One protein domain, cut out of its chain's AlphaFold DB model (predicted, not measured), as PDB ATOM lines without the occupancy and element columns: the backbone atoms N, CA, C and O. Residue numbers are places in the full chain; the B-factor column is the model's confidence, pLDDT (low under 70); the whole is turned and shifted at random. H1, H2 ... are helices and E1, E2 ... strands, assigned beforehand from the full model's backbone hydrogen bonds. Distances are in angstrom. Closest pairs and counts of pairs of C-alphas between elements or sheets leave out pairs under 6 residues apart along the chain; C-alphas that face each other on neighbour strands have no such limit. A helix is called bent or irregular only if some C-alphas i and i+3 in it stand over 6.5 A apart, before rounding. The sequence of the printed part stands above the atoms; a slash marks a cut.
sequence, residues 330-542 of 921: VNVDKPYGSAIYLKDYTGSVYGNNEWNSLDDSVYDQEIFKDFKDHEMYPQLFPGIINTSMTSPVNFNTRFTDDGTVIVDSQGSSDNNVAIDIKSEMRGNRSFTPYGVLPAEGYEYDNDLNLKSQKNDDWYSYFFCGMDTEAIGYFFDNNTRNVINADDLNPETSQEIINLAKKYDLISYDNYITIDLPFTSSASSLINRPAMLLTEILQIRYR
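AT A GLANCE: This is residues 330 to 542 of the 921 residues of the protein "Transglutaminase-like superfamily protein" of Ruminococcus flavefaciens (UniProt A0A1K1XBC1). An antiparallel sheet, E1 E7 E10, makes one end of the domain and a two-stranded sheet, E11 E12, the other; between them H7 runs through the middle of the helices, with H2, H3 and H5 round it. H3 grazes the larger sheet near E10, H5 and H7 pack on E12, and E2 bends away toward the hairpin E3 E4, far from the middle. The printed part has 213 residues with seven named helices and twelve named strands, in the order E1 E2 E3 E4 H1 H2 H3 E5 E6 E7 E8 E9 E10 H4 E11 H5 E12 H6 H7, a mixed class of helices and strands. It is compact, with a radius of gyration of the C-alphas of 18.0 A and spans of 58 by 42 by 37 A.

HOW THE PARTS SIT: In the largest sheet the inner strand E7, residues 416 to 423, has as antiparallel neighbours the edge strands E1, residues 330 to 332, and E10, residues 458 to 464. N 331 and O 420 are 2.8 A apart, and N 417 and O 463 2.9 A, both within hydrogen-bond range. H3, residues 378 to 390, is on this sheet but only grazes it, with its residues 380 to 390; its closest C-alpha pair with E10 is Gly 383 and Cys 464, 5.4 A. E8, residues 443 to 445, and E9, residues 449 to 451, form an antiparallel hairpin, with N 443 and O 451 2.8 A apart. E2, residues 340 to 347, pairs with no named strand and bends by 72 degrees at residue 344; its closest C-alpha pair with E9 is Thr 346 and Asn 449, 7.1 A. E2 runs on into E3, residues 349 to 351, which forms a hairpin with E4, residues 354 to 356; N 349 and O 356 are 2.8 A apart. The hub is H7, residues 529 to 542, which touches four helices. It touches H3 at a steep tilt of 45 degrees, opposite ways, closest at the C-alphas of Ile 385 and Met 531, 6.2 A. It touches H5, residues 490 to 502, at a shallow tilt of 14 degrees, the same way, closest at the C-alphas of Ile 496 and Leu 533, 6.2 A. With residues 537 to 541 alone it touches H2, residues 366 to 373, at a shallow tilt of 27 degrees, opposite ways, closest at the C-alphas of Ile 367 and Arg 540, 6.7 A. H6, residues 522 to 526, and H7 touch only at the corner, and only just, with 3 pairs of C-alphas within 8 A, the closest those of Leu 525 and Leu 532, 5.9 A. E11, residues 479 to 484, and E12, residues 511 to 516, are antiparallel neighbours, with N 481 and O 514 2.8 A apart. E5, residues 397 to 399, and E6, residues 405 to 407, form a hairpin, with N 398 and O 406 2.8 A apart. H1, residues 360 to 363, and H4, residues 468 to 474, touch no helix. In H2 and H6 every O i to N i+4 pair is within hydrogen-bond range, against 7 of 9 in H3, 6 of 9 in H5, 9 of 10 in H7 and 0 of 3 in H4, where 3 of 4 O i to N i+3 pairs are; H1 is too short for an i+4 pair.

IN THESE COORDINATES: E1 begins at C-alpha 330, (129.603, 174.686, 219.243), and H7 ends at C-alpha 542, (132.064, 169.394, 186.830). From first to last C-alpha E7 measures 22.8 A, E10 19.5 A, E2 19.4 A, E11 16.2 A and E12 15.7 A. Among the helices H7 measures 19.8 A, H3 19.5 A and H5 18.9 A. H3 and H5 are irregular: C-alphas 379 and 382 are 7.3 A apart, and C-alphas 491 and 494 7.0 A.

THE WHOLE: The two C-alphas farthest apart are those of Arg 426 and Asp 509, 57.9 A. The printed part has no cut. The link from E7 to E8, residues 424 to 442, is long. The mean pLDDT of the printed part is 80.2; 38 residues are under 70, among them residues 390 to 415 and 425 to 428.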
ATOM      1  N   VAL A 330     128.501 175.159 220.085       94.88
ATOM      2  CA  VAL A 330     129.603 174.686 219.243       94.88
ATOM      3  C   VAL A 330     130.863 174.571 220.090       94.88
ATOM      4  O   VAL A 330     131.302 175.568 220.657       94.88
ATOM      5  N   ASN A 331     131.457 173.383 220.156       94.12
ATOM      6  CA  ASN A 331     132.795 173.205 220.717       94.12
ATOM      7  C   ASN A 331     133.816 173.157 219.580       94.12
ATOM      8  O   ASN A 331     133.578 172.483 218.581       94.12
ATOM      9  N   VAL A 332     134.947 173.842 219.737       92.06
ATOM     10  CA  VAL A 332     136.054 173.861 218.770       92.06
ATOM     11  C   VAL A 332     137.363 173.607 219.515       92.06
ATOM     12  O   VAL A 332     137.607 174.224 220.551       92.06
ATOM     13  N   ASP A 333     138.216 172.714 219.015       88.94
ATOM     14  CA  ASP A 333     139.449 172.313 219.710       88.94
ATOM     15  C   ASP A 333     140.523 173.414 219.786       88.94
ATOM     16  O   ASP A 333     141.317 173.438 220.727       88.94
ATOM     17  N   LYS A 334     140.540 174.341 218.823       84.88
ATOM     18  CA  LYS A 334     141.492 175.461 218.744       84.88
ATOM     19  C   LYS A 334     140.896 176.659 217.984       84.88
ATOM     20  O   LYS A 334     139.928 176.481 217.244       84.88
ATOM     21  N   PRO A 335     141.442 177.882 218.130       82.75
ATOM     22  CA  PRO A 335     140.882 179.048 217.459       82.75
ATOM     23  C   PRO A 335     141.123 178.982 215.948       82.75
ATOM     24  O   PRO A 335     142.196 178.576 215.496       82.75
ATOM     25  N   TYR A 336     140.136 179.418 215.166       79.56
ATOM     26  CA  TYR A 336     140.196 179.415 213.707       79.56
ATOM     27  C   TYR A 336     140.252 180.850 213.161       79.56
ATOM     28  O   TYR A 336     139.477 181.714 213.563       79.56
ATOM     29  N   GLY A 337     141.204 181.121 212.263       70.31
ATOM     30  CA  GLY A 337     141.555 182.482 211.823       70.31
ATOM     31  C   GLY A 337     140.633 183.118 210.774       70.31
ATOM     32  O   GLY A 337     140.950 184.195 210.273       70.31
ATOM     33  N   SER A 338     139.534 182.454 210.413       76.12
ATOM     34  CA  SER A 338     138.535 182.934 209.450       76.12
ATOM     35  C   SER A 338     137.127 182.526 209.909       76.12
ATOM     36  O   SER A 338     136.967 181.943 210.980       76.12
ATOM     37  N   ALA A 339     136.089 182.819 209.126       85.69
ATOM     38  CA  ALA A 339     134.722 182.443 209.480       85.69
ATOM     39  C   ALA A 339     134.467 180.938 209.257       85.69
ATOM     40  O   ALA A 339     134.791 180.395 208.197       85.69
ATOM     41  N   ILE A 340     133.835 180.269 210.228       90.31
ATOM     42  CA  ILE A 340     133.318 178.902 210.069       90.31
ATOM     43  C   ILE A 340     131.838 178.998 209.695       90.31
ATOM     44  O   ILE A 340     131.001 179.355 210.524       90.31
ATOM     45  N   TYR A 341     131.511 178.654 208.450       91.25
ATOM     46  CA  TYR A 341     130.132 178.563 207.972       91.25
ATOM     47  C   TYR A 341     129.561 177.178 208.294       91.25
ATOM     48  O   TYR A 341     130.034 176.175 207.765       91.25
ATOM     49  N   LEU A 342     128.540 177.131 209.148       93.44
ATOM     50  CA  LEU A 342     127.858 175.920 209.603       93.44
ATOM     51  C   LEU A 342     126.550 175.756 208.825       93.44
ATOM     52  O   LEU A 342     125.528 176.352 209.171       93.44
ATOM     53  N   LYS A 343     126.587 174.978 207.741       92.19
ATOM     54  CA  LYS A 343     125.477 174.812 206.796       92.19
ATOM     55  C   LYS A 343     124.410 173.838 207.288       92.19
ATOM     56  O   LYS A 343     124.756 172.764 207.763       92.19
ATOM     57  N   ASP A 344     123.140 174.177 207.074       87.38
ATOM     58  CA  ASP A 344     121.978 173.305 207.329       87.38
ATOM     59  C   ASP A 344     121.063 173.133 206.100       87.38
ATOM     60  O   ASP A 344     120.476 172.069 205.925       87.38
ATOM     61  N   TYR A 345     120.979 174.124 205.204       87.88
ATOM     62  CA  TYR A 345     120.182 174.025 203.974       87.88
ATOM     63  C   TYR A 345     120.942 174.531 202.742       87.88
ATOM     64  O   TYR A 345     121.714 175.487 202.831       87.88
ATOM     65  N   THR A 346     120.669 173.902 201.592       91.19
ATOM     66  CA  THR A 346     121.187 174.265 200.265       91.19
ATOM     67  C   THR A 346     120.027 174.328 199.261       91.19
ATOM     68  O   THR A 346     119.280 173.362 199.133       91.19
ATOM     69  N   GLY A 347     119.879 175.440 198.536       90.25
ATOM     70  CA  GLY A 347     118.855 175.660 197.511       90.25
ATOM     71  C   GLY A 347     119.441 175.730 196.097       90.25
ATOM     72  O   GLY A 347     120.334 176.537 195.826       90.25
ATOM     73  N   SER A 348     118.918 174.915 195.179       94.44
ATOM     74  CA  SER A 348     119.496 174.687 193.844       94.44
ATOM     75  C   SER A 348     118.749 175.394 192.710       94.44
ATOM     76  O   SER A 348     119.377 175.897 191.778       94.44
ATOM     77  N   VAL A 349     117.422 175.479 192.769       94.56
ATOM     78  CA  VAL A 349     116.578 176.081 191.728       94.56
ATOM     79  C   VAL A 349     115.914 177.338 192.277       94.56
ATOM     80  O   VAL A 349     115.199 177.269 193.274       94.56
ATOM     81  N   TYR A 350     116.129 178.477 191.612       94.44
ATOM     82  CA  TYR A 350     115.452 179.738 191.919       94.44
ATOM     83  C   TYR A 350     114.294 179.987 190.954       94.44
ATOM     84  O   TYR A 350     114.463 179.921 189.736       94.44
ATOM     85  N   GLY A 351     113.136 180.350 191.493       90.75
ATOM     86  CA  GLY A 351     111.981 180.828 190.736       90.75
ATOM     87  C   GLY A 351     110.868 181.246 191.690       90.75
ATOM     88  O   GLY A 351     110.916 180.886 192.851       90.75
ATOM     89  N   ASN A 352     109.871 182.019 191.247       88.56
ATOM     90  CA  ASN A 352     108.703 182.411 192.065       88.56
ATOM     91  C   ASN A 352     109.010 183.045 193.451       88.56
ATOM     92  O   ASN A 352     108.138 183.025 194.327       88.56
ATOM     93  N   ASN A 353     110.197 183.638 193.631       91.44
ATOM     94  CA  ASN A 353     110.763 184.107 194.907       91.44
ATOM     95  C   ASN A 353     111.006 182.991 195.943       91.44
ATOM     96  O   ASN A 353     110.867 183.229 197.135       91.44
ATOM     97  N   GLU A 354     111.350 181.781 195.528       89.94
ATOM     98  CA  GLU A 354     111.613 180.628 196.400       89.94
ATOM     99  C   GLU A 354     112.847 179.854 195.907       89.94
ATOM    100  O   GLU A 354     113.208 179.908 194.726       89.94
ATOM    101  N   TRP A 355     113.502 179.155 196.836       88.88
ATOM    102  CA  TRP A 355     114.593 178.223 196.557       88.88
ATOM    103  C   TRP A 355     114.092 176.793 196.731       88.88
ATOM    104  O   TRP A 355     113.527 176.456 197.767       88.88
ATOM    105  N   ASN A 356     114.313 175.959 195.718       89.69
ATOM    106  CA  ASN A 356     113.926 174.551 195.692       89.69
ATOM    107  C   ASN A 356     115.155 173.658 195.429       89.69
ATOM    108  O   ASN A 356     116.161 174.122 194.885       89.69
ATOM    109  N   SER A 357     115.086 172.375 195.783       89.69
ATOM    110  CA  SER A 357     116.089 171.378 195.373       89.69
ATOM    111  C   SER A 357     115.978 171.052 193.874       89.69
ATOM    112  O   SER A 357     114.988 171.401 193.227       89.69
ATOM    113  N   LEU A 358     116.990 170.379 193.313       92.44
ATOM    114  CA  LEU A 358     116.832 169.676 192.033       92.44
ATOM    115  C   LEU A 358     115.826 168.523 192.201       92.44
ATOM    116  O   LEU A 358     115.630 168.031 193.311       92.44
ATOM    117  N   ASP A 359     115.190 168.107 191.104       90.62
ATOM    118  CA  ASP A 359     114.346 166.906 191.084       90.62
ATOM    119  C   ASP A 359     115.213 165.657 191.310       90.62
ATOM    120  O   ASP A 359     116.302 165.567 190.741       90.62
ATOM    121  N   ASP A 360     114.740 164.695 192.109       89.81
ATOM    122  CA  ASP A 360     115.516 163.499 192.473       89.81
ATOM    123  C   ASP A 360     116.037 162.729 191.241       89.81
ATOM    124  O   ASP A 360     117.148 162.199 191.267       89.81
ATOM    125  N   SER A 361     115.291 162.734 190.127       91.94
ATOM    126  CA  SER A 361     115.695 162.071 188.875       91.94
ATOM    127  C   SER A 361     116.915 162.701 188.190       91.94
ATOM    128  O   SER A 361     117.545 162.071 187.342       91.94
ATOM    129  N   VAL A 362     117.301 163.925 188.566       93.50
ATOM    130  CA  VAL A 362     118.536 164.569 188.089       93.50
ATOM    131  C   VAL A 362     119.775 163.857 188.646       93.50
ATOM    132  O   VAL A 362     120.813 163.851 187.981       93.50
ATOM    133  N   TYR A 363     119.657 163.206 189.809       93.38
ATOM    134  CA  TYR A 363     120.724 162.432 190.451       93.38
ATOM    135  C   TYR A 363     120.777 160.957 190.005       93.38
ATOM    136  O   TYR A 363     121.714 160.256 190.386       93.38
ATOM    137  N   ASP A 364     119.867 160.489 189.135       91.56
ATOM    138  CA  ASP A 364     119.900 159.149 188.503       91.56
ATOM    139  C   ASP A 364     121.014 159.031 187.427       91.56
ATOM    140  O   ASP A 364     120.843 158.446 186.353       91.56
ATOM    141  N   GLN A 365     122.185 159.609 187.702       91.56
ATOM    142  CA  GLN A 365     123.355 159.620 186.831       91.56
ATOM    143  C   GLN A 365     124.473 158.751 187.397       91.56
ATOM    144  O   GLN A 365     124.649 158.613 188.607       91.56
ATOM    145  N   GLU A 366     125.283 158.194 186.501       91.12
ATOM    146  CA  GLU A 366     126.314 157.223 186.861       91.12
ATOM    147  C   GLU A 366     127.361 157.780 187.850       91.12
ATOM    148  O   GLU A 366     127.813 157.049 188.727       91.12
ATOM    149  N   ILE A 367     127.654 159.085 187.796       93.19
ATOM    150  CA  ILE A 367     128.570 159.759 188.729       93.19
ATOM    151  C   ILE A 367     128.112 159.683 190.200       93.19
ATOM    152  O   ILE A 367     128.943 159.509 191.085       93.19
ATOM    153  N   PHE A 368     126.804 159.719 190.484       94.00
ATOM    154  CA  PHE A 368     126.288 159.587 191.857       94.00
ATOM    155  C   PHE A 368     126.359 158.152 192.380       94.00
ATOM    156  O   PHE A 368     126.479 157.935 193.588       94.00
ATOM    157  N   LYS A 369     126.349 157.168 191.474       92.06
ATOM    158  CA  LYS A 369     126.694 155.790 191.820       92.06
ATOM    159  C   LYS A 369     128.188 155.666 192.109       92.06
ATOM    160  O   LYS A 369     128.536 155.060 193.112       92.06
ATOM    161  N   ASP A 370     129.045 156.284 191.299       91.31
ATOM    162  CA  ASP A 370     130.499 156.244 191.495       91.31
ATOM    163  C   ASP A 370     130.932 156.929 192.809       91.31
ATOM    164  O   ASP A 370     131.786 156.398 193.511       91.31
ATOM    165  N   PHE A 371     130.292 158.035 193.218       91.94
ATOM    166  CA  PHE A 371     130.504 158.621 194.554       91.94
ATOM    167  C   PHE A 371     130.192 157.641 195.685       91.94
ATOM    168  O   PHE A 371     130.921 157.577 196.671       91.94
ATOM    169  N   LYS A 372     129.105 156.876 195.544       89.75
ATOM    170  CA  LYS A 372     128.672 155.898 196.543       89.75
ATOM    171  C   LYS A 372     129.560 154.657 196.561       89.75
ATOM    172  O   LYS A 372     129.887 154.179 197.638       89.75
ATOM    173  N   ASP A 373     129.936 154.153 195.389       87.06
ATOM    174  CA  ASP A 373     130.786 152.969 195.237       87.06
ATOM    175  C   ASP A 373     132.235 153.226 195.724       87.06
ATOM    176  O   ASP A 373     132.958 152.269 195.973       87.06
ATOM    177  N   HIS A 374     132.648 154.493 195.888       84.38
ATOM    178  CA  HIS A 374     133.968 154.906 196.402       84.38
ATOM    179  C   HIS A 374     133.926 155.693 197.734       84.38
ATOM    180  O   HIS A 374     134.955 156.209 198.167       84.38
ATOM    181  N   GLU A 375     132.747 155.851 198.353       83.81
ATOM    182  CA  GLU A 375     132.484 156.720 199.525       83.81
ATOM    183  C   GLU A 375     133.054 158.159 199.419       83.81
ATOM    184  O   GLU A 375     133.406 158.812 200.402       83.81
ATOM    185  N   MET A 376     133.111 158.691 198.197       86.69
ATOM    186  CA  MET A 376     133.804 159.931 197.844       86.69
ATOM    187  C   MET A 376     132.830 160.937 197.233       86.69
ATOM    188  O   MET A 376     132.579 160.941 196.029       86.69
ATOM    189  N   TYR A 377     132.290 161.811 198.080       92.69
ATOM    190  CA  TYR A 377     131.228 162.754 197.726       92.69
ATOM    191  C   TYR A 377     131.739 164.202 197.567       92.69
ATOM    192  O   TYR A 377     132.685 164.588 198.264       92.69
ATOM    193  N   PRO A 378     131.090 165.048 196.736       94.44
ATOM    194  CA  PRO A 378     131.491 166.440 196.483       94.44
ATOM    195  C   PRO A 378     131.725 167.317 197.720       94.44
ATOM    196  O   PRO A 378     132.554 168.225 197.696       94.44
ATOM    197  N   GLN A 379     131.011 167.032 198.808       93.81
ATOM    198  CA  GLN A 379     131.095 167.707 200.103       93.81
ATOM    199  C   GLN A 379     132.486 167.550 200.757       93.81
ATOM    200  O   GLN A 379     132.881 168.402 201.552       93.81
ATOM    201  N   LEU A 380     133.234 166.492 200.414       91.81
ATOM    202  CA  LEU A 380     134.576 166.199 200.938       91.81
ATOM    203  C   LEU A 380     135.707 166.811 200.098       91.81
ATOM    204  O   LEU A 380     136.824 166.950 200.603       91.81
ATOM    205  N   PHE A 381     135.457 167.165 198.828       91.69
ATOM    206  CA  PHE A 381     136.523 167.543 197.885       91.69
ATOM    207  C   PHE A 381     137.399 168.700 198.409       91.69
ATOM    208  O   PHE A 381     138.621 168.523 198.436       91.69
ATOM    209  N   PRO A 382     136.843 169.810 198.953       89.62
ATOM    210  CA  PRO A 382     137.659 170.888 199.515       89.62
ATOM    211  C   PRO A 382     138.574 170.418 200.654       89.62
ATOM    212  O   PRO A 382     139.726 170.837 200.740       89.62
ATOM    213  N   GLY A 383     138.086 169.513 201.513       86.94
ATOM    214  CA  GLY A 383     138.834 168.986 202.655       86.94
ATOM    215  C   GLY A 383     140.011 168.114 202.223       86.94
ATOM    216  O   GLY A 383     141.135 168.315 202.686       86.94
ATOM    217  N   ILE A 384     139.775 167.189 201.285       84.75
ATOM    218  CA  ILE A 384     140.806 166.301 200.724       84.75
ATOM    219  C   ILE A 384     141.882 167.112 199.990       84.75
ATOM    220  O   ILE A 384     143.080 166.882 200.188       84.75
ATOM    221  N   ILE A 385     141.470 168.076 199.161       83.38
ATOM    222  CA  ILE A 385     142.377 168.857 198.312       83.38
ATOM    223  C   ILE A 385     143.215 169.821 199.161       83.38
ATOM    224  O   ILE A 385     144.441 169.803 199.048       83.38
ATOM    225  N   ASN A 386     142.606 170.572 200.089       80.25
ATOM    226  CA  ASN A 386     143.329 171.443 201.025       80.25
ATOM    227  C   ASN A 386     144.362 170.662 201.857       80.25
ATOM    228  O   ASN A 386     145.541 171.023 201.912       80.25
ATOM    229  N   THR A 387     143.946 169.534 202.439       75.31
ATOM    230  CA  THR A 387     144.823 168.652 203.225       75.31
ATOM    231  C   THR A 387     146.006 168.149 202.396       75.31
ATOM    232  O   THR A 387     147.147 168.121 202.867       75.31
ATOM    233  N   SER A 388     145.754 167.804 201.130       73.06
ATOM    234  CA  SER A 388     146.786 167.366 200.189       73.06
ATOM    235  C   SER A 388     147.716 168.505 199.755       73.06
ATOM    236  O   SER A 388     148.886 168.260 199.477       73.06
ATOM    237  N   MET A 389     147.254 169.753 199.712       70.62
ATOM    238  CA  MET A 389     148.099 170.905 199.384       70.62
ATOM    239  C   MET A 389     148.972 171.361 200.558       70.62
ATOM    240  O   MET A 389     150.126 171.733 200.347       70.62
ATOM    241  N   THR A 390     148.450 171.314 201.786       63.81
ATOM    242  CA  THR A 390     149.085 171.938 202.960       63.81
ATOM    243  C   THR A 390     149.927 170.987 203.816       63.81
ATOM    244  O   THR A 390     150.825 171.453 204.519       63.81
ATOM    245  N   SER A 391     149.707 169.668 203.752       56.03
ATOM    246  CA  SER A 391     150.442 168.698 204.579       56.03
ATOM    247  C   SER A 391     151.635 168.041 203.857       56.03
ATOM    248  O   SER A 391     151.466 167.459 202.778       56.03
ATOM    249  N   PRO A 392     152.842 168.025 204.467       43.47
ATOM    250  CA  PRO A 392     153.955 167.178 204.033       43.47
ATOM    251  C   PRO A 392     153.822 165.721 204.516       43.47
ATOM    252  O   PRO A 392     154.644 164.881 204.154       43.47
ATOM    253  N   VAL A 393     152.827 165.416 205.356       41.38
ATOM    254  CA  VAL A 393     152.580 164.075 205.896       41.38
ATOM    255  C   VAL A 393     151.641 163.326 204.957       41.38
ATOM    256  O   VAL A 393     150.523 163.777 204.704       41.38
ATOM    257  N   ASN A 394     152.073 162.156 204.481       43.75
ATOM    258  CA  ASN A 394     151.164 161.183 203.881       43.75
ATOM    259  C   ASN A 394     150.172 160.743 204.963       43.75
ATOM    260  O   ASN A 394     150.559 160.040 205.897       43.75
ATOM    261  N   PHE A 395     148.908 161.145 204.848       48.62
ATOM    262  CA  PHE A 395     147.855 160.529 205.647       48.62
ATOM    263  C   PHE A 395     147.768 159.052 205.269       48.62
ATOM    264  O   PHE A 395     147.810 158.716 204.080       48.62
ATOM    265  N   ASN A 396     147.632 158.182 206.271       45.12
ATOM    266  CA  ASN A 396     147.297 156.784 206.036       45.12
ATOM    267  C   ASN A 396     145.875 156.747 205.467       45.12
ATOM    268  O   ASN A 396     144.882 156.755 206.188       45.12
ATOM    269  N   THR A 397     145.799 156.774 204.141       49.22
ATOM    270  CA  THR A 397     144.588 156.496 203.385       49.22
ATOM    271  C   THR A 397     144.487 154.987 203.301       49.22
ATOM    272  O   THR A 397     145.177 154.354 202.500       49.22
ATOM    273  N   ARG A 398     143.696 154.394 204.198       53.16
ATOM    274  CA  ARG A 398     143.438 152.962 204.179       53.16
ATOM    275  C   ARG A 398     142.253 152.712 203.264       53.16
ATOM    276  O   ARG A 398     141.135 153.111 203.568       53.16
ATOM    277  N   PHE A 399     142.526 152.032 202.162       49.50
ATOM    278  CA  PHE A 399     141.495 151.465 201.314       49.50
ATOM    279  C   PHE A 399     141.022 150.178 201.996       49.50
ATOM    280  O   PHE A 399     141.837 149.378 202.468       49.50
ATOM    281  N   THR A 400     139.715 150.023 202.157       55.56
ATOM    282  CA  THR A 400     139.100 148.782 202.640       55.56
ATOM    283  C   THR A 400     139.011 147.748 201.512       55.56
ATOM    284  O   THR A 400     139.212 148.074 200.346       55.56
ATOM    285  N   ASP A 401     138.693 146.489 201.843       42.56
ATOM    286  CA  ASP A 401     138.589 145.391 200.859       42.56
ATOM    287  C   ASP A 401     137.479 145.604 199.794       42.56
ATOM    288  O   ASP A 401     137.389 144.838 198.833       42.56
ATOM    289  N   ASP A 402     136.619 146.610 199.979       44.03
ATOM    290  CA  ASP A 402     135.532 147.044 199.091       44.03
ATOM    291  C   ASP A 402     135.752 148.416 198.417       44.03
ATOM    292  O   ASP A 402     134.879 148.853 197.668       44.03
ATOM    293  N   GLY A 403     136.912 149.056 198.613       42.28
ATOM    294  CA  GLY A 403     137.320 150.275 197.893       42.28
ATOM    295  C   GLY A 403     136.999 151.609 198.577       42.28
ATOM    296  O   GLY A 403     137.275 152.676 198.022       42.28
ATOM    297  N   THR A 404     136.456 151.583 199.797       50.75
ATOM    298  CA  THR A 404     136.208 152.791 200.596       50.75
ATOM    299  C   THR A 404     137.522 153.409 201.081       50.75
ATOM    300  O   THR A 404     138.381 152.738 201.660       50.75
ATOM    301  N   VAL A 405     137.672 154.722 200.875       53.19
ATOM    302  CA  VAL A 405     138.870 155.485 201.257       53.19
ATOM    303  C   VAL A 405     138.719 156.074 202.660       53.19
ATOM    304  O   VAL A 405     138.188 157.170 202.838       53.19
ATOM    305  N   ILE A 406     139.258 155.388 203.668       53.78
ATOM    306  CA  ILE A 406     139.312 155.907 205.040       53.78
ATOM    307  C   ILE A 406     140.594 156.725 205.216       53.78
ATOM    308  O   ILE A 406     141.700 156.217 205.031       53.78
ATOM    309  N   VAL A 407     140.462 157.997 205.599       51.69
ATOM    310  CA  VAL A 407     141.597 158.848 205.984       51.69
ATOM    311  C   VAL A 407     141.797 158.732 207.496       51.69
ATOM    312  O   VAL A 407     140.993 159.261 208.260       51.69
ATOM    313  N   ASP A 408     142.872 158.079 207.949       52.34
ATOM    314  CA  ASP A 408     143.217 158.062 209.378       52.34
ATOM    315  C   ASP A 408     143.486 159.498 209.867       52.34
ATOM    316  O   ASP A 408     144.504 160.116 209.541       52.34
ATOM    317  N   SER A 409     142.594 160.022 210.709       46.75
ATOM    318  CA  SER A 409     142.640 161.400 211.220       46.75
ATOM    319  C   SER A 409     143.760 161.672 212.237       46.75
ATOM    320  O   SER A 409     143.905 162.799 212.707       46.75
ATOM    321  N   GLN A 410     144.597 160.680 212.567       41.69
ATOM    322  CA  GLN A 410     145.638 160.791 213.604       41.69
ATOM    323  C   GLN A 410     146.882 161.611 213.198       41.69
ATOM    324  O   GLN A 410     147.836 161.712 213.971       41.69
ATOM    325  N   GLY A 411     146.888 162.221 212.010       42.41
ATOM    326  CA  GLY A 411     147.898 163.199 211.602       42.41
ATOM    327  C   GLY A 411     147.491 164.629 211.966       42.41
ATOM    328  O   GLY A 411     146.736 165.258 211.225       42.41
ATOM    329  N   SER A 412     148.023 165.177 213.063       42.25
ATOM    330  CA  SER A 412     147.826 166.591 213.408       42.25
ATOM    331  C   SER A 412     148.611 167.500 212.453       42.25
ATOM    332  O   SER A 412     149.807 167.733 212.645       42.25
ATOM    333  N   SER A 413     147.942 168.034 211.430       52.38
ATOM    334  CA  SER A 413     148.380 169.279 210.795       52.38
ATOM    335  C   SER A 413     147.932 170.461 211.666       52.38
ATOM    336  O   SER A 413     146.881 170.398 212.316       52.38
ATOM    337  N   ASP A 414     148.681 171.564 211.657       57.94
ATOM    338  CA  ASP A 414     148.289 172.773 212.397       57.94
ATOM    339  C   ASP A 414     146.949 173.362 211.901       57.94
ATOM    340  O   ASP A 414     146.274 174.058 212.659       57.94
ATOM    341  N   ASN A 415     146.495 172.996 210.692       64.19
ATOM    342  CA  ASN A 415     145.282 173.516 210.044       64.19
ATOM    343  C   ASN A 415     144.011 172.663 210.253       64.19
ATOM    344  O   ASN A 415     142.913 173.149 209.985       64.19
ATOM    345  N   ASN A 416     144.125 171.408 210.705       75.50
ATOM    346  CA  ASN A 416     142.961 170.531 210.917       75.50
ATOM    347  C   ASN A 416     142.255 170.890 212.230       75.50
ATOM    348  O   ASN A 416     142.899 170.834 213.273       75.50
ATOM    349  N   VAL A 417     140.966 171.225 212.191       83.25
ATOM    350  CA  VAL A 417     140.157 171.641 213.350       83.25
ATOM    351  C   VAL A 417     139.098 170.578 213.643       83.25
ATOM    352  O   VAL A 417     138.443 170.077 212.723       83.25
ATOM    353  N   ALA A 418     138.924 170.238 214.919       88.56
ATOM    354  CA  ALA A 418     137.831 169.397 215.397       88.56
ATOM    355  C   ALA A 418     136.691 170.278 215.922       88.56
ATOM    356  O   ALA A 418     136.923 171.241 216.656       88.56
ATOM    357  N   ILE A 419     135.459 169.960 215.525       91.31
ATOM    358  CA  ILE A 419     134.271 170.740 215.875       91.31
ATOM    359  C   ILE A 419     133.091 169.826 216.210       91.31
ATOM    360  O   ILE A 419     132.682 168.991 215.401       91.31
ATOM    361  N   ASP A 420     132.521 170.020 217.398       92.75
ATOM    362  CA  ASP A 420     131.296 169.355 217.843       92.75
ATOM    363  C   ASP A 420     130.150 170.364 217.866       92.75
ATOM    364  O   ASP A 420     130.262 171.438 218.458       92.75
ATOM    365  N   ILE A 421     129.022 170.021 217.247       94.31
ATOM    366  CA  ILE A 421     127.875 170.922 217.107       94.31
ATOM    367  C   ILE A 421     126.632 170.286 217.721       94.31
ATOM    368  O   ILE A 421     126.185 169.219 217.296       94.31
ATOM    369  N   LYS A 422     126.031 170.979 218.689       92.31
ATOM    370  CA  LYS A 422     124.755 170.624 219.310       92.31
ATOM    371  C   LYS A 422     123.680 171.621 218.901       92.31
ATOM    372  O   LYS A 422     123.875 172.832 218.990       92.31
ATOM    373  N   SER A 423     122.525 171.113 218.475       87.56
ATOM    374  CA  SER A 423     121.363 171.947 218.158       87.56
ATOM    375  C   SER A 423     120.371 171.966 219.318       87.56
ATOM    376  O   SER A 423     119.829 170.926 219.690       87.56
ATOM    377  N   GLU A 424     120.086 173.157 219.849       81.81
ATOM    378  CA  GLU A 424     119.049 173.377 220.871       81.81
ATOM    379  C   GLU A 424     117.643 173.536 220.248       81.81
ATOM    380  O   GLU A 424     116.624 173.647 220.943       81.81
ATOM    381  N   MET A 425     117.561 173.514 218.913       68.88
ATOM    382  CA  MET A 425     116.320 173.642 218.155       68.88
ATOM    383  C   MET A 425     115.457 172.372 218.181       68.88
ATOM    384  O   MET A 425     115.930 171.234 218.133       68.88
ATOM    385  N   ARG A 426     114.131 172.555 218.105       55.81
ATOM    386  CA  ARG A 426     113.217 171.448 217.786       55.81
ATOM    387  C   ARG A 426     113.481 170.942 216.365       55.81
ATOM    388  O   ARG A 426     113.444 171.721 215.421       55.81
ATOM    389  N   GLY A 427     113.630 169.626 216.216       59.59
ATOM    390  CA  GLY A 427     113.728 168.958 214.912       59.59
ATOM    391  C   GLY A 427     114.992 168.127 214.709       59.59
ATOM    392  O   GLY A 427     115.039 167.369 213.748       59.59
ATOM    393  N   ASN A 428     115.968 168.202 215.624       62.09
ATOM    394  CA  ASN A 428     117.239 167.475 215.526       62.09
ATOM    395  C   ASN A 428     118.027 167.800 214.236       62.09
ATOM    396  O   ASN A 428     118.583 166.904 213.594       62.09
ATOM    397  N   ARG A 429     118.031 169.085 213.852       76.44
ATOM    398  CA  ARG A 429     118.769 169.594 212.689       76.44
ATOM    399  C   ARG A 429     120.271 169.392 212.892       76.44
ATOM    400  O   ARG A 429     120.761 169.470 214.018       76.44
ATOM    401  N   SER A 430     120.979 169.122 211.805       85.12
ATOM    402  CA  SER A 430     122.436 169.000 211.760       85.12
ATOM    403  C   SER A 430     123.009 170.187 211.006       85.12
ATOM    404  O   SER A 430     122.465 170.563 209.972       85.12
ATOM    405  N   PHE A 431     124.112 170.729 211.507       91.44
ATOM    406  CA  PHE A 431     124.850 171.803 210.856       91.44
ATOM    407  C   PHE A 431     126.264 171.305 210.578       91.44
ATOM    408  O   PHE A 431     126.804 170.549 211.388       91.44
ATOM    409  N   THR A 432     126.840 171.699 209.446       93.19
ATOM    410  CA  THR A 432     128.044 171.058 208.901       93.19
ATOM    411  C   THR A 432     129.026 172.114 208.385       93.19
ATOM    412  O   THR A 432     128.609 172.982 207.612       93.19
ATOM    413  N   PRO A 433     130.309 172.087 208.798       93.69
ATOM    414  CA  PRO A 433     131.327 173.005 208.288       93.69
ATOM    415  C   PRO A 433     131.716 172.668 206.837       93.69
ATOM    416  O   PRO A 433     131.392 171.600 206.319       93.69
ATOM    417  N   TYR A 434     132.455 173.559 206.175       91.12
ATOM    418  CA  TYR A 434     133.091 173.266 204.882       91.12
ATOM    419  C   TYR A 434     134.489 172.675 205.081       91.12
ATOM    420  O   TYR A 434     135.128 172.903 206.105       91.12
ATOM    421  N   GLY A 435     134.981 171.934 204.084       88.38
ATOM    422  CA  GLY A 435     136.302 171.300 204.155       88.38
ATOM    423  C   GLY A 435     136.354 170.080 205.078       88.38
ATOM    424  O   GLY A 435     137.431 169.744 205.571       88.38
ATOM    425  N   VAL A 436     135.207 169.437 205.332       90.25
ATOM    426  CA  VAL A 436     135.107 168.208 206.134       90.25
ATOM    427  C   VAL A 436     136.011 167.119 205.557       90.25
ATOM    428  O   VAL A 436     136.040 166.885 204.348       90.25
ATOM    429  N   LEU A 437     136.752 166.458 206.441       85.81
ATOM    430  CA  LEU A 437     137.625 165.337 206.115       85.81
ATOM    431  C   LEU A 437     136.837 164.019 206.130       85.81
ATOM    432  O   LEU A 437     135.949 163.880 206.976       85.81
ATOM    433  N   PRO A 438     137.155 163.052 205.243       83.06
ATOM    434  CA  PRO A 438     136.494 161.748 205.216       83.06
ATOM    435  C   PRO A 438     136.557 161.038 206.576       83.06
ATOM    436  O   PRO A 438     137.623 160.965 207.187       83.06
ATOM    437  N   ALA A 439     135.423 160.505 207.033       79.50
ATOM    438  CA  ALA A 439     135.311 159.704 208.249       79.50
ATOM    439  C   ALA A 439     134.135 158.719 208.137       79.50
ATOM    440  O   ALA A 439     133.204 158.936 207.357       79.50
ATOM    441  N   GLU A 440     134.166 157.646 208.931       76.75
ATOM    442  CA  GLU A 440     133.094 156.648 208.954       76.75
ATOM    443  C   GLU A 440     131.758 157.237 209.445       76.75
ATOM    444  O   GLU A 440     131.700 158.036 210.382       76.75
ATOM    445  N   GLY A 441     130.657 156.769 208.852       80.50
ATOM    446  CA  GLY A 441     129.305 157.013 209.356       80.50
ATOM    447  C   GLY A 441     128.624 158.301 208.883       80.50
ATOM    448  O   GLY A 441     127.514 158.574 209.340       80.50
ATOM    449  N   TYR A 442     129.224 159.069 207.976       89.19
ATOM    450  CA  TYR A 442     128.561 160.228 207.374       89.19
ATOM    451  C   TYR A 442     127.364 159.834 206.482       89.19
ATOM    452  O   TYR A 442     127.441 158.926 205.656       89.19
ATOM    453  N   GLU A 443     126.254 160.558 206.633       90.94
ATOM    454  CA  GLU A 443     125.080 160.523 205.757       90.94
ATOM    455  C   GLU A 443     125.181 161.663 204.726       90.94
ATOM    456  O   GLU A 443     125.451 162.812 205.089       90.94
ATOM    457  N   TYR A 444     124.932 161.367 203.447       91.12
ATOM    458  CA  TYR A 444     125.037 162.329 202.344       91.12
ATOM    459  C   TYR A 444     123.676 162.574 201.690       91.12
ATOM    460  O   TYR A 444     122.987 161.637 201.284       91.12
ATOM    461  N   ASP A 445     123.317 163.847 201.554       89.69
ATOM    462  CA  ASP A 445     122.169 164.323 200.784       89.69
ATOM    463  C   ASP A 445     122.667 164.753 199.400       89.69
ATOM    464  O   ASP A 445     123.056 165.907 199.199       89.69
ATOM    465  N   ASN A 446     122.735 163.784 198.482       91.50
ATOM    466  CA  ASN A 446     123.260 163.929 197.121       91.50
ATOM    467  C   ASN A 446     124.604 164.690 197.102       91.50
ATOM    468  O   ASN A 446     125.564 164.251 197.734       91.50
ATOM    469  N   ASP A 447     124.680 165.832 196.415       93.12
ATOM    470  CA  ASP A 447     125.813 166.767 196.450       93.12
ATOM    471  C   ASP A 447     125.557 168.018 197.317       93.12
ATOM    472  O   ASP A 447     126.378 168.945 197.345       93.12
ATOM    473  N   LEU A 448     124.403 168.088 197.982       92.19
ATOM    474  CA  LEU A 448     123.926 169.253 198.717       92.19
ATOM    475  C   LEU A 448     124.555 169.298 200.107       92.19
ATOM    476  O   LEU A 448     125.377 170.169 200.385       92.19
ATOM    477  N   ASN A 449     124.195 168.359 200.981       89.75
ATOM    478  CA  ASN A 449     124.545 168.396 202.401       89.75
ATOM    479  C   ASN A 449     125.231 167.096 202.849       89.75
ATOM    480  O   ASN A 449     125.118 166.055 202.204       89.75
ATOM    481  N   LEU A 450     125.961 167.177 203.958       91.56
ATOM    482  CA  LEU A 450     126.602 166.059 204.653       91.56
ATOM    483  C   LEU A 450     126.193 166.142 206.121       91.56
ATOM    484  O   LEU A 450     126.014 167.246 206.641       91.56
ATOM    485  N   LYS A 451     126.070 165.000 206.794       90.62
ATOM    486  CA  LYS A 451     125.692 164.920 208.205       90.62
ATOM    487  C   LYS A 451     126.462 163.813 208.924       90.62
ATOM    488  O   LYS A 451     126.523 162.692 208.438       90.62
ATOM    489  N   SER A 452     126.999 164.111 210.106       89.50
ATOM    490  CA  SER A 452     127.665 163.117 210.961       89.50
ATOM    491  C   SER A 452     126.677 162.250 211.754       89.50
ATOM    492  O   SER A 452     125.505 162.611 211.917       89.50
ATOM    493  N   GLN A 453     127.138 161.113 212.285       85.12
ATOM    494  CA  GLN A 453     126.336 160.351 213.244       85.12
ATOM    495  C   GLN A 453     126.149 161.154 214.528       85.12
ATOM    496  O   GLN A 453     127.045 161.853 214.999       85.12
ATOM    497  N   LYS A 454     124.955 161.044 215.107       82.38
ATOM    498  CA  LYS A 454     124.602 161.763 216.326       82.38
ATOM    499  C   LYS A 454     125.049 160.982 217.562       82.38
ATOM    500  O   LYS A 454     124.556 159.877 217.782       82.38
ATOM    501  N   ASN A 455     125.886 161.587 218.403       82.50
ATOM    502  CA  ASN A 455     126.371 161.002 219.655       82.50
ATOM    503  C   ASN A 455     126.057 161.931 220.841       82.50
ATOM    504  O   ASN A 455     126.469 163.085 220.828       82.50
ATOM    505  N   ASP A 456     125.293 161.463 221.835       79.94
ATOM    506  CA  ASP A 456     124.903 162.222 223.045       79.94
ATOM    507  C   ASP A 456     124.466 163.690 222.802       79.94
ATOM    508  O   ASP A 456     124.839 164.617 223.516       79.94
ATOM    509  N   ASP A 457     123.626 163.888 221.781       84.06
ATOM    510  CA  ASP A 457     123.128 165.178 221.270       84.06
ATOM    511  C   ASP A 457     124.076 166.032 220.401       84.06
ATOM    512  O   ASP A 457     123.625 167.027 219.831       84.06
ATOM    513  N   TRP A 458     125.310 165.584 220.165       89.12
ATOM    514  CA  TRP A 458     126.309 166.255 219.324       89.12
ATOM    515  C   TRP A 458     126.464 165.625 217.933       89.12
ATOM    516  O   TRP A 458     126.228 164.430 217.732       89.12
ATOM    517  N   TYR A 459     126.902 166.451 216.980       91.12
ATOM    518  CA  TYR A 459     127.427 166.058 215.674       91.12
ATOM    519  C   TYR A 459     128.899 166.472 215.586       91.12
ATOM    520  O   TYR A 459     129.196 167.666 215.620       91.12
ATOM    521  N   SER A 460     129.796 165.495 215.468       90.75
ATOM    522  CA  SER A 460     131.247 165.714 215.424       90.75
ATOM    523  C   SER A 460     131.770 165.722 213.991       90.75
ATOM    524  O   SER A 460     131.418 164.837 213.202       90.75
ATOM    525  N   TYR A 461     132.645 166.676 213.674       90.38
ATOM    526  CA  TYR A 461     133.339 166.782 212.392       90.38
ATOM    527  C   TYR A 461     134.819 167.121 212.588       90.38
ATOM    528  O   TYR A 461     135.188 167.887 213.478       90.38
ATOM    529  N   PHE A 462     135.654 166.625 211.680       87.88
ATOM    530  CA  PHE A 462     137.002 167.143 211.454       87.88
ATOM    531  C   PHE A 462     137.000 167.884 210.124       87.88
ATOM    532  O   PHE A 462     136.508 167.344 209.132       87.88
ATOM    533  N   PHE A 463     137.539 169.100 210.078       86.44
ATOM    534  CA  PHE A 463     137.631 169.872 208.840       86.44
ATOM    535  C   PHE A 463     139.003 170.532 208.681       86.44
ATOM    536  O   PHE A 463     139.664 170.883 209.658       86.44
ATOM    537  N   CYS A 464     139.442 170.691 207.433       81.06
ATOM    538  CA  CYS A 464     140.641 171.447 207.092       81.06
ATOM    539  C   CYS A 464     140.210 172.751 206.421       81.06
ATOM    540  O   CYS A 464     139.738 172.757 205.280       81.06
ATOM    541  N   GLY A 465     140.334 173.856 207.151       68.12
ATOM    542  CA  GLY A 465     139.899 175.166 206.685       68.12
ATOM    543  C   GLY A 465     140.869 175.806 205.686       68.12
ATOM    544  O   GLY A 465     142.088 175.698 205.828       68.12
ATOM    545  N   MET A 466     140.325 176.479 204.673       65.69
ATOM    546  CA  MET A 466     141.052 177.341 203.737       65.69
ATOM    547  C   MET A 466     140.179 178.555 203.426       65.69
ATOM    548  O   MET A 466     138.961 178.429 203.298       65.69
ATOM    549  N   ASP A 467     140.802 179.725 203.313       70.06
ATOM    550  CA  ASP A 467     140.122 180.951 202.903       70.06
ATOM    551  C   ASP A 467     139.793 180.906 201.402       70.06
ATOM    552  O   ASP A 467     140.669 180.611 200.585       70.06
ATOM    553  N   THR A 468     138.552 181.228 201.028       74.62
ATOM    554  CA  THR A 468     138.114 181.307 199.627       74.62
ATOM    555  C   THR A 468     138.973 182.279 198.808       74.62
ATOM    556  O   THR A 468     139.208 182.036 197.626       74.62
ATOM    557  N   GLU A 469     139.508 183.339 199.421       68.19
ATOM    558  CA  GLU A 469     140.398 184.294 198.745       68.19
ATOM    559  C   GLU A 469     141.799 183.703 198.488       68.19
ATOM    560  O   GLU A 469     142.424 184.003 197.469       68.19
ATOM    561  N   ALA A 470     142.269 182.773 199.330       70.50
ATOM    562  CA  ALA A 470     143.544 182.078 199.131       70.50
ATOM    563  C   ALA A 470     143.507 181.075 197.960       70.50
ATOM    564  O   ALA A 470     144.544 180.813 197.346       70.50
ATOM    565  N   ILE A 471     142.326 180.550 197.606       76.00
ATOM    566  CA  ILE A 471     142.149 179.609 196.484       76.00
ATOM    567  C   ILE A 471     142.624 180.242 195.168       76.00
ATOM    568  O   ILE A 471     143.315 179.590 194.385       76.00
ATOM    569  N   GLY A 472     142.352 181.533 194.946       72.00
ATOM    570  CA  GLY A 472     142.792 182.242 193.740       72.00
ATOM    571  C   GLY A 472     144.309 182.191 193.507       72.00
ATOM    572  O   GLY A 472     144.748 182.164 192.364       72.00
ATOM    573  N   TYR A 473     145.114 182.094 194.570       73.06
ATOM    574  CA  TYR A 473     146.575 182.043 194.464       73.06
ATOM    575  C   TYR A 473     147.112 180.670 194.024       73.06
ATOM    576  O   TYR A 473     148.132 180.588 193.340       73.06
ATOM    577  N   PHE A 474     146.442 179.580 194.409       75.81
ATOM    578  CA  PHE A 474     146.877 178.216 194.078       75.81
ATOM    579  C   PHE A 474     146.314 177.715 192.738       75.81
ATOM    580  O   PHE A 474     146.954 176.896 192.075       75.81
ATOM    581  N   PHE A 475     145.150 178.224 192.322       78.75
ATOM    582  CA  PHE A 475     144.335 177.680 191.229       78.75
ATOM    583  C   PHE A 475     144.376 178.500 189.921       78.75
ATOM    584  O   PHE A 475     143.396 178.550 189.177       78.75
ATOM    585  N   ASP A 476     145.500 179.155 189.618       74.44
ATOM    586  CA  ASP A 476     145.676 179.943 188.382       74.44
ATOM    587  C   ASP A 476     146.483 179.214 187.278       74.44
ATOM    588  O   ASP A 476     146.744 179.764 186.210       74.44
ATOM    589  N   ASN A 477     146.885 177.953 187.496       74.31
ATOM    590  CA  ASN A 477     147.818 177.231 186.616       74.31
ATOM    591  C   ASN A 477     147.290 175.865 186.152       74.31
ATOM    592  O   ASN A 477     147.443 174.864 186.854       74.31
ATOM    593  N   ASN A 478     146.801 175.783 184.911       80.31
ATOM    594  CA  ASN A 478     146.452 174.503 184.284       80.31
ATOM    595  C   ASN A 478     147.706 173.656 183.988       80.31
ATOM    596  O   ASN A 478     148.469 173.950 183.066       80.31
ATOM    597  N   THR A 479     147.887 172.570 184.739       83.94
ATOM    598  CA  THR A 479     149.011 171.634 184.626       83.94
ATOM    599  C   THR A 479     148.533 170.272 184.124       83.94
ATOM    600  O   THR A 479     147.769 169.580 184.801       83.94
ATOM    601  N   ARG A 480     149.029 169.847 182.954       88.00
ATOM    602  CA  ARG A 480     148.823 168.482 182.451       88.00
ATOM    603  C   ARG A 480     149.751 167.510 183.167       88.00
ATOM    604  O   ARG A 480     150.967 167.574 182.995       88.00
ATOM    605  N   ASN A 481     149.171 166.571 183.901       87.75
ATOM    606  CA  ASN A 481     149.879 165.461 184.519       87.75
ATOM    607  C   ASN A 481     149.676 164.188 183.694       87.75
ATOM    608  O   ASN A 481     148.569 163.884 183.249       87.75
ATOM    609  N   VAL A 482     150.759 163.436 183.508       88.56
ATOM    610  CA  VAL A 482     150.756 162.116 182.872       88.56
ATOM    611  C   VAL A 482     151.373 161.148 183.874       88.56
ATOM    612  O   VAL A 482     152.536 161.297 184.245       88.56
ATOM    613  N   ILE A 483     150.566 160.207 184.353       87.81
ATOM    614  CA  ILE A 483     150.890 159.274 185.433       87.81
ATOM    615  C   ILE A 483     150.944 157.871 184.834       87.81
ATOM    616  O   ILE A 483     149.966 157.423 184.235       87.81
ATOM    617  N   ASN A 484     152.062 157.167 185.003       87.12
ATOM    618  CA  ASN A 484     152.107 155.733 184.737       87.12
ATOM    619  C   ASN A 484     151.306 155.019 185.832       87.12
ATOM    620  O   ASN A 484     151.638 155.145 187.009       87.12
ATOM    621  N   ALA A 485     150.249 154.289 185.477       80.00
ATOM    622  CA  ALA A 485     149.427 153.638 186.493       80.00
ATOM    623  C   ALA A 485     150.131 152.459 187.188       80.00
ATOM    624  O   ALA A 485     149.740 152.097 188.296       80.00
ATOM    625  N   ASP A 486     151.194 151.914 186.587       81.12
ATOM    626  CA  ASP A 486     152.033 150.886 187.211       81.12
ATOM    627  C   ASP A 486     152.898 151.455 188.368       81.12
ATOM    628  O   ASP A 486     153.409 150.685 189.180       81.12
ATOM    629  N   ASP A 487     153.038 152.787 188.477       82.56
ATOM    630  CA  ASP A 487     153.754 153.458 189.578       82.56
ATOM    631  C   ASP A 487     152.860 153.670 190.827       82.56
ATOM    632  O   ASP A 487     153.347 154.107 191.872       82.56
ATOM    633  N   LEU A 488     151.552 153.385 190.739       79.88
ATOM    634  CA  LEU A 488     150.600 153.486 191.855       79.88
ATOM    635  C   LEU A 488     150.722 152.284 192.813       79.88
ATOM    636  O   LEU A 488     151.059 151.172 192.404       79.88
ATOM    637  N   ASN A 489     150.379 152.478 194.094       71.50
ATOM    638  CA  ASN A 489     150.346 151.401 195.094       71.50
ATOM    639  C   ASN A 489     149.422 150.243 194.630       71.50
ATOM    640  O   ASN A 489     148.254 150.514 194.352       71.50
ATOM    641  N   PRO A 490     149.883 148.973 194.569       66.06
ATOM    642  CA  PRO A 490     149.092 147.840 194.074       66.06
ATOM    643  C   PRO A 490     147.713 147.624 194.712       66.06
ATOM    644  O   PRO A 490     146.834 147.088 194.043       66.06
ATOM    645  N   GLU A 491     147.512 148.021 195.971       63.94
ATOM    646  CA  GLU A 491     146.206 147.906 196.645       63.94
ATOM    647  C   GLU A 491     145.193 148.944 196.134       63.94
ATOM    648  O   GLU A 491     144.006 148.657 196.058       63.94
ATOM    649  N   THR A 492     145.655 150.130 195.723       64.00
ATOM    650  CA  THR A 492     144.798 151.275 195.355       64.00
ATOM    651  C   THR A 492     144.779 151.539 193.845       64.00
ATOM    652  O   THR A 492     143.936 152.276 193.333       64.00
ATOM    653  N   SER A 493     145.744 150.981 193.108       68.31
ATOM    654  CA  SER A 493     145.931 151.229 191.679       68.31
ATOM    655  C   SER A 493     144.774 150.688 190.848       68.31
ATOM    656  O   SER A 493     144.332 151.353 189.916       68.31
ATOM    657  N   GLN A 494     144.245 149.509 191.186       77.31
ATOM    658  CA  GLN A 494     143.282 148.812 190.336       77.31
ATOM    659  C   GLN A 494     141.946 149.561 190.202       77.31
ATOM    660  O   GLN A 494     141.364 149.566 189.114       77.31
ATOM    661  N   GLU A 495     141.484 150.224 191.260       77.56
ATOM    662  CA  GLU A 495     140.255 151.027 191.265       77.56
ATOM    663  C   GLU A 495     140.431 152.337 190.506       77.56
ATOM    664  O   GLU A 495     139.668 152.616 189.581       77.56
ATOM    665  N   ILE A 496     141.502 153.081 190.805       83.44
ATOM    666  CA  ILE A 496     141.867 154.312 190.093       83.44
ATOM    667  C   ILE A 496     142.038 154.030 188.590       83.44
ATOM    668  O   ILE A 496     141.542 154.787 187.759       83.44
ATOM    669  N   ILE A 497     142.663 152.906 188.218       83.69
ATOM    670  CA  ILE A 497     142.784 152.440 186.827       83.69
ATOM    671  C   ILE A 497     141.414 152.138 186.210       83.69
ATOM    672  O   ILE A 497     141.185 152.474 185.048       83.69
ATOM    673  N   ASN A 498     140.514 151.476 186.939       85.88
ATOM    674  CA  ASN A 498     139.190 151.123 186.429       85.88
ATOM    675  C   ASN A 498     138.333 152.375 186.195       85.88
ATOM    676  O   ASN A 498     137.725 152.495 185.130       85.88
ATOM    677  N   LEU A 499     138.347 153.331 187.125       87.88
ATOM    678  CA  LEU A 499     137.635 154.601 186.991       87.88
ATOM    679  C   LEU A 499     138.258 155.491 185.897       87.88
ATOM    680  O   LEU A 499     137.545 156.035 185.057       87.88
ATOM    681  N   ALA A 500     139.592 155.553 185.810       88.12
ATOM    682  CA  ALA A 500     140.286 156.257 184.729       88.12
ATOM    683  C   ALA A 500     139.990 155.654 183.343       88.12
ATOM    684  O   ALA A 500     139.848 156.397 182.375       88.12
ATOM    685  N   LYS A 501     139.845 154.324 183.231       88.06
ATOM    686  CA  LYS A 501     139.361 153.662 182.001       88.06
ATOM    687  C   LYS A 501     137.913 154.028 181.701       88.06
ATOM    688  O   LYS A 501     137.601 154.333 180.559       88.06
ATOM    689  N   LYS A 502     137.046 154.013 182.717       89.69
ATOM    690  CA  LYS A 502     135.621 154.343 182.600       89.69
ATOM    691  C   LYS A 502     135.386 155.762 182.077       89.69
ATOM    692  O   LYS A 502     134.440 155.983 181.330       89.69
ATOM    693  N   TYR A 503     136.232 156.717 182.463       90.31
ATOM    694  CA  TYR A 503     136.120 158.119 182.048       90.31
ATOM    695  C   TYR A 503     137.046 158.505 180.876       90.31
ATOM    696  O   TYR A 503     137.229 159.696 180.631       90.31
ATOM    697  N   ASP A 504     137.595 157.530 180.140       89.44
ATOM    698  CA  ASP A 504     138.469 157.733 178.968       89.44
ATOM    699  C   ASP A 504     139.752 158.555 179.251       89.44
ATOM    700  O   ASP A 504     140.287 159.237 178.377       89.44
ATOM    701  N   LEU A 505     140.283 158.476 180.477       88.00
ATOM    702  CA  LEU A 505     141.492 159.195 180.913       88.00
ATOM    703  C   LEU A 505     142.800 158.432 180.632       88.00
ATOM    704  O   LEU A 505     143.887 158.970 180.861       88.00
ATOM    705  N   ILE A 506     142.733 157.186 180.146       84.38
ATOM    706  CA  ILE A 506     143.924 156.426 179.735       84.38
ATOM    707  C   ILE A 506     144.268 156.724 178.275       84.38
ATOM    708  O   ILE A 506     143.485 156.474 177.365       84.38
ATOM    709  N   SER A 507     145.486 157.220 178.067       74.69
ATOM    710  CA  SER A 507     145.975 157.694 176.767       74.69
ATOM    711  C   SER A 507     146.580 156.583 175.896       74.69
ATOM    712  O   SER A 507     146.206 156.426 174.735       74.69
ATOM    713  N   TYR A 508     147.516 155.809 176.449       71.25
ATOM    714  CA  TYR A 508     148.184 154.653 175.839       71.25
ATOM    715  C   TYR A 508     148.912 153.864 176.946       71.25
ATOM    716  O   TYR A 508     149.185 154.453 177.986       71.25
ATOM    717  N   ASP A 509     149.212 152.571 176.761       66.94
ATOM    718  CA  ASP A 509     150.050 151.726 177.648       66.94
ATOM    719  C   ASP A 509     149.973 152.042 179.170       66.94
ATOM    720  O   ASP A 509     150.983 152.330 179.802       66.94
ATOM    721  N   ASN A 510     148.769 152.009 179.764       79.19
ATOM    722  CA  ASN A 510     148.489 152.307 181.187       79.19
ATOM    723  C   ASN A 510     148.771 153.752 181.688       79.19
ATOM    724  O   ASN A 510     148.691 153.998 182.890       79.19
ATOM    725  N   TYR A 511     149.006 154.741 180.821       86.81
ATOM    726  CA  TYR A 511     149.208 156.137 181.245       86.81
ATOM    727  C   TYR A 511     147.897 156.923 181.416       86.81
ATOM    728  O   TYR A 511     147.224 157.257 180.430       86.81
ATOM    729  N   ILE A 512     147.583 157.289 182.663       88.31
ATOM    730  CA  ILE A 512     146.483 158.189 183.043       88.31
ATOM    731  C   ILE A 512     146.907 159.634 182.750       88.31
ATOM    732  O   ILE A 512     147.958 160.081 183.206       88.31
ATOM    733  N   THR A 513     146.099 160.376 181.994       89.31
ATOM    734  CA  THR A 513     146.305 161.810 181.729       89.31
ATOM    735  C   THR A 513     145.232 162.632 182.425       89.31
ATOM    736  O   THR A 513     144.045 162.387 182.223       89.31
ATOM    737  N   ILE A 514     145.642 163.627 183.214       88.00
ATOM    738  CA  ILE A 514     144.724 164.518 183.926       88.00
ATOM    739  C   ILE A 514     145.214 165.970 183.892       88.00
ATOM    740  O   ILE A 514     146.386 166.250 184.141       88.00
ATOM    741  N   ASP A 515     144.310 166.894 183.568       86.56
ATOM    742  CA  ASP A 515     144.577 168.335 183.540       86.56
ATOM    743  C   ASP A 515     144.050 168.972 184.834       86.56
ATOM    744  O   ASP A 515     142.839 169.028 185.052       86.56
ATOM    745  N   LEU A 516     144.961 169.439 185.693       84.38
ATOM    746  CA  LEU A 516     144.641 170.007 187.007       84.38
ATOM    747  C   LEU A 516     144.769 171.538 186.997       84.38
ATOM    748  O   LEU A 516     145.739 172.038 186.430       84.38
ATOM    749  N   PRO A 517     143.858 172.296 187.635       80.25
ATOM    750  CA  PRO A 517     143.864 173.766 187.616       80.25
ATOM    751  C   PRO A 517     144.882 174.426 188.562       80.25
ATOM    752  O   PRO A 517     144.883 175.645 188.724       80.25
ATOM    753  N   PHE A 518     145.770 173.640 189.168       79.31
ATOM    754  CA  PHE A 518     146.838 174.093 190.056       79.31
ATOM    755  C   PHE A 518     148.164 173.395 189.731       79.31
ATOM    756  O   PHE A 518     148.215 172.298 189.158       79.31
ATOM    757  N   THR A 519     149.266 174.019 190.150       76.62
ATOM    758  CA  THR A 519     150.611 173.466 189.963       76.62
ATOM    759  C   THR A 519     150.791 172.178 190.762       76.62
ATOM    760  O   THR A 519     150.713 172.156 191.987       76.62
ATOM    761  N   SER A 520     151.060 171.095 190.045       76.88
ATOM    762  CA  SER A 520     151.172 169.735 190.569       76.88
ATOM    763  C   SER A 520     152.224 168.953 189.779       76.88
ATOM    764  O   SER A 520     152.660 169.379 188.709       76.88
ATOM    765  N   SER A 521     152.669 167.818 190.313       79.62
ATOM    766  CA  SER A 521     153.554 166.892 189.604       79.62
ATOM    767  C   SER A 521     153.002 165.473 189.666       79.62
ATOM    768  O   SER A 521     152.418 165.071 190.676       79.62
ATOM    769  N   ALA A 522     153.264 164.675 188.627       80.38
ATOM    770  CA  ALA A 522     152.874 163.266 188.594       80.38
ATOM    771  C   ALA A 522     153.389 162.504 189.831       80.38
ATOM    772  O   ALA A 522     152.639 161.760 190.454       80.38
ATOM    773  N   SER A 523     154.625 162.778 190.267       79.06
ATOM    774  CA  SER A 523     155.199 162.208 191.493       79.06
ATOM    775  C   SER A 523     154.471 162.626 192.776       79.06
ATOM    776  O   SER A 523     154.441 161.848 193.727       79.06
ATOM    777  N   SER A 524     153.861 163.814 192.828       77.19
ATOM    778  CA  SER A 524     153.029 164.219 193.965       77.19
ATOM    779  C   SER A 524     151.686 163.489 193.979       77.19
ATOM    780  O   SER A 524     151.211 163.151 195.058       77.19
ATOM    781  N   LEU A 525     151.080 163.255 192.811       78.94
ATOM    782  CA  LEU A 525     149.776 162.591 192.682       78.94
ATOM    783  C   LEU A 525     149.877 161.077 192.922       78.94
ATOM    784  O   LEU A 525     149.025 160.513 193.599       78.94
ATOM    785  N   ILE A 526     150.956 160.437 192.454       80.75
ATOM    786  CA  ILE A 526     151.240 159.009 192.689       80.75
ATOM    787  C   ILE A 526     151.264 158.676 194.191       80.75
ATOM    788  O   ILE A 526     150.740 157.647 194.610       80.75
ATOM    789  N   ASN A 527     151.821 159.569 195.013       77.19
ATOM    790  CA  ASN A 527     151.895 159.395 196.467       77.19
ATOM    791  C   ASN A 527     150.611 159.825 197.213       77.19
ATOM    792  O   ASN A 527     150.584 159.792 198.442       77.19
ATOM    793  N   ARG A 528     149.561 160.264 196.502       79.31
ATOM    794  CA  ARG A 528     148.324 160.834 197.069       79.31
ATOM    795  C   ARG A 528     147.081 160.262 196.361       79.31
ATOM    796  O   ARG A 528     146.372 160.998 195.670       79.31
ATOM    797  N   PRO A 529     146.784 158.957 196.525       77.12
ATOM    798  CA  PRO A 529     145.740 158.274 195.755       77.12
ATOM    799  C   PRO A 529     144.333 158.852 195.975       77.12
ATOM    800  O   PRO A 529     143.582 158.967 195.012       77.12
ATOM    801  N   ALA A 530     143.989 159.300 197.190       79.19
ATOM    802  CA  ALA A 530     142.699 159.949 197.464       79.19
ATOM    803  C   ALA A 530     142.519 161.278 196.704       79.19
ATOM    804  O   ALA A 530     141.441 161.564 196.186       79.19
ATOM    805  N   MET A 531     143.588 162.073 196.583       82.50
ATOM    806  CA  MET A 531     143.592 163.303 195.787       82.50
ATOM    807  C   MET A 531     143.397 162.982 194.300       82.50
ATOM    808  O   MET A 531     142.548 163.580 193.649       82.50
ATOM    809  N   LEU A 532     144.120 161.988 193.775       85.12
ATOM    810  CA  LEU A 532     143.972 161.548 192.385       85.12
ATOM    811  C   LEU A 532     142.554 161.021 192.087       85.12
ATOM    812  O   LEU A 532     141.986 161.359 191.052       85.12
ATOM    813  N   LEU A 533     141.965 160.243 193.000       86.12
ATOM    814  CA  LEU A 533     140.590 159.749 192.883       86.12
ATOM    815  C   LEU A 533     139.565 160.897 192.918       86.12
ATOM    816  O   LEU A 533     138.639 160.909 192.107       86.12
ATOM    817  N   THR A 534     139.768 161.888 193.798       89.31
ATOM    818  CA  THR A 534     138.933 163.102 193.885       89.31
ATOM    819  C   THR A 534     138.908 163.838 192.551       89.31
ATOM    820  O   THR A 534     137.835 164.108 192.022       89.31
ATOM    821  N   GLU A 535     140.075 164.102 191.963       88.44
ATOM    822  CA  GLU A 535     140.180 164.835 190.695       88.44
ATOM    823  C   GLU A 535     139.545 164.072 189.519       88.44
ATOM    824  O   GLU A 535     138.877 164.674 188.677       88.44
ATOM    825  N   ILE A 536     139.684 162.738 189.473       90.00
ATOM    826  CA  ILE A 536     139.041 161.892 188.450       90.00
ATOM    827  C   ILE A 536     137.510 161.978 188.548       90.00
ATOM    828  O   ILE A 536     136.843 162.205 187.536       90.00
ATOM    829  N   LEU A 537     136.949 161.843 189.755       91.94
ATOM    830  CA  LEU A 537     135.513 162.013 190.009       91.94
ATOM    831  C   LEU A 537     135.050 163.442 189.683       91.94
ATOM    832  O   LEU A 537     133.997 163.651 189.072       91.94
ATOM    833  N   GLN A 538     135.868 164.438 190.025       90.19
ATOM    834  CA  GLN A 538     135.546 165.844 189.833       90.19
ATOM    835  C   GLN A 538     135.461 166.261 188.356       90.19
ATOM    836  O   GLN A 538     134.751 167.218 188.045       90.19
ATOM    837  N   ILE A 539     136.116 165.553 187.428       87.75
ATOM    838  CA  ILE A 539     135.961 165.795 185.981       87.75
ATOM    839  C   ILE A 539     134.500 165.613 185.554       87.75
ATOM    840  O   ILE A 539     133.930 166.522 184.960       87.75
ATOM    841  N   ARG A 540     133.871 164.485 185.904       91.00
ATOM    842  CA  ARG A 540     132.464 164.214 185.552       91.00
ATOM    843  C   ARG A 540     131.484 165.011 186.398       91.00
ATOM    844  O   ARG A 540     130.458 165.458 185.893       91.00
ATOM    845  N   TYR A 541     131.815 165.246 187.666       95.56
ATOM    846  CA  TYR A 541     130.992 166.096 188.519       95.56
ATOM    847  C   TYR A 541     130.937 167.550 188.029       95.56
ATOM    848  O   TYR A 541     129.897 168.196 188.121       95.56
ATOM    849  N   ARG A 542     132.030 168.066 187.453       93.56
ATOM    850  CA  ARG A 542     132.064 169.394 186.830       93.56
ATOM    851  C   ARG A 542     131.024 169.511 185.719       93.56
ATOM    852  O   ARG A 542     130.259 170.467 185.741       93.56
TER     853      ARG A 542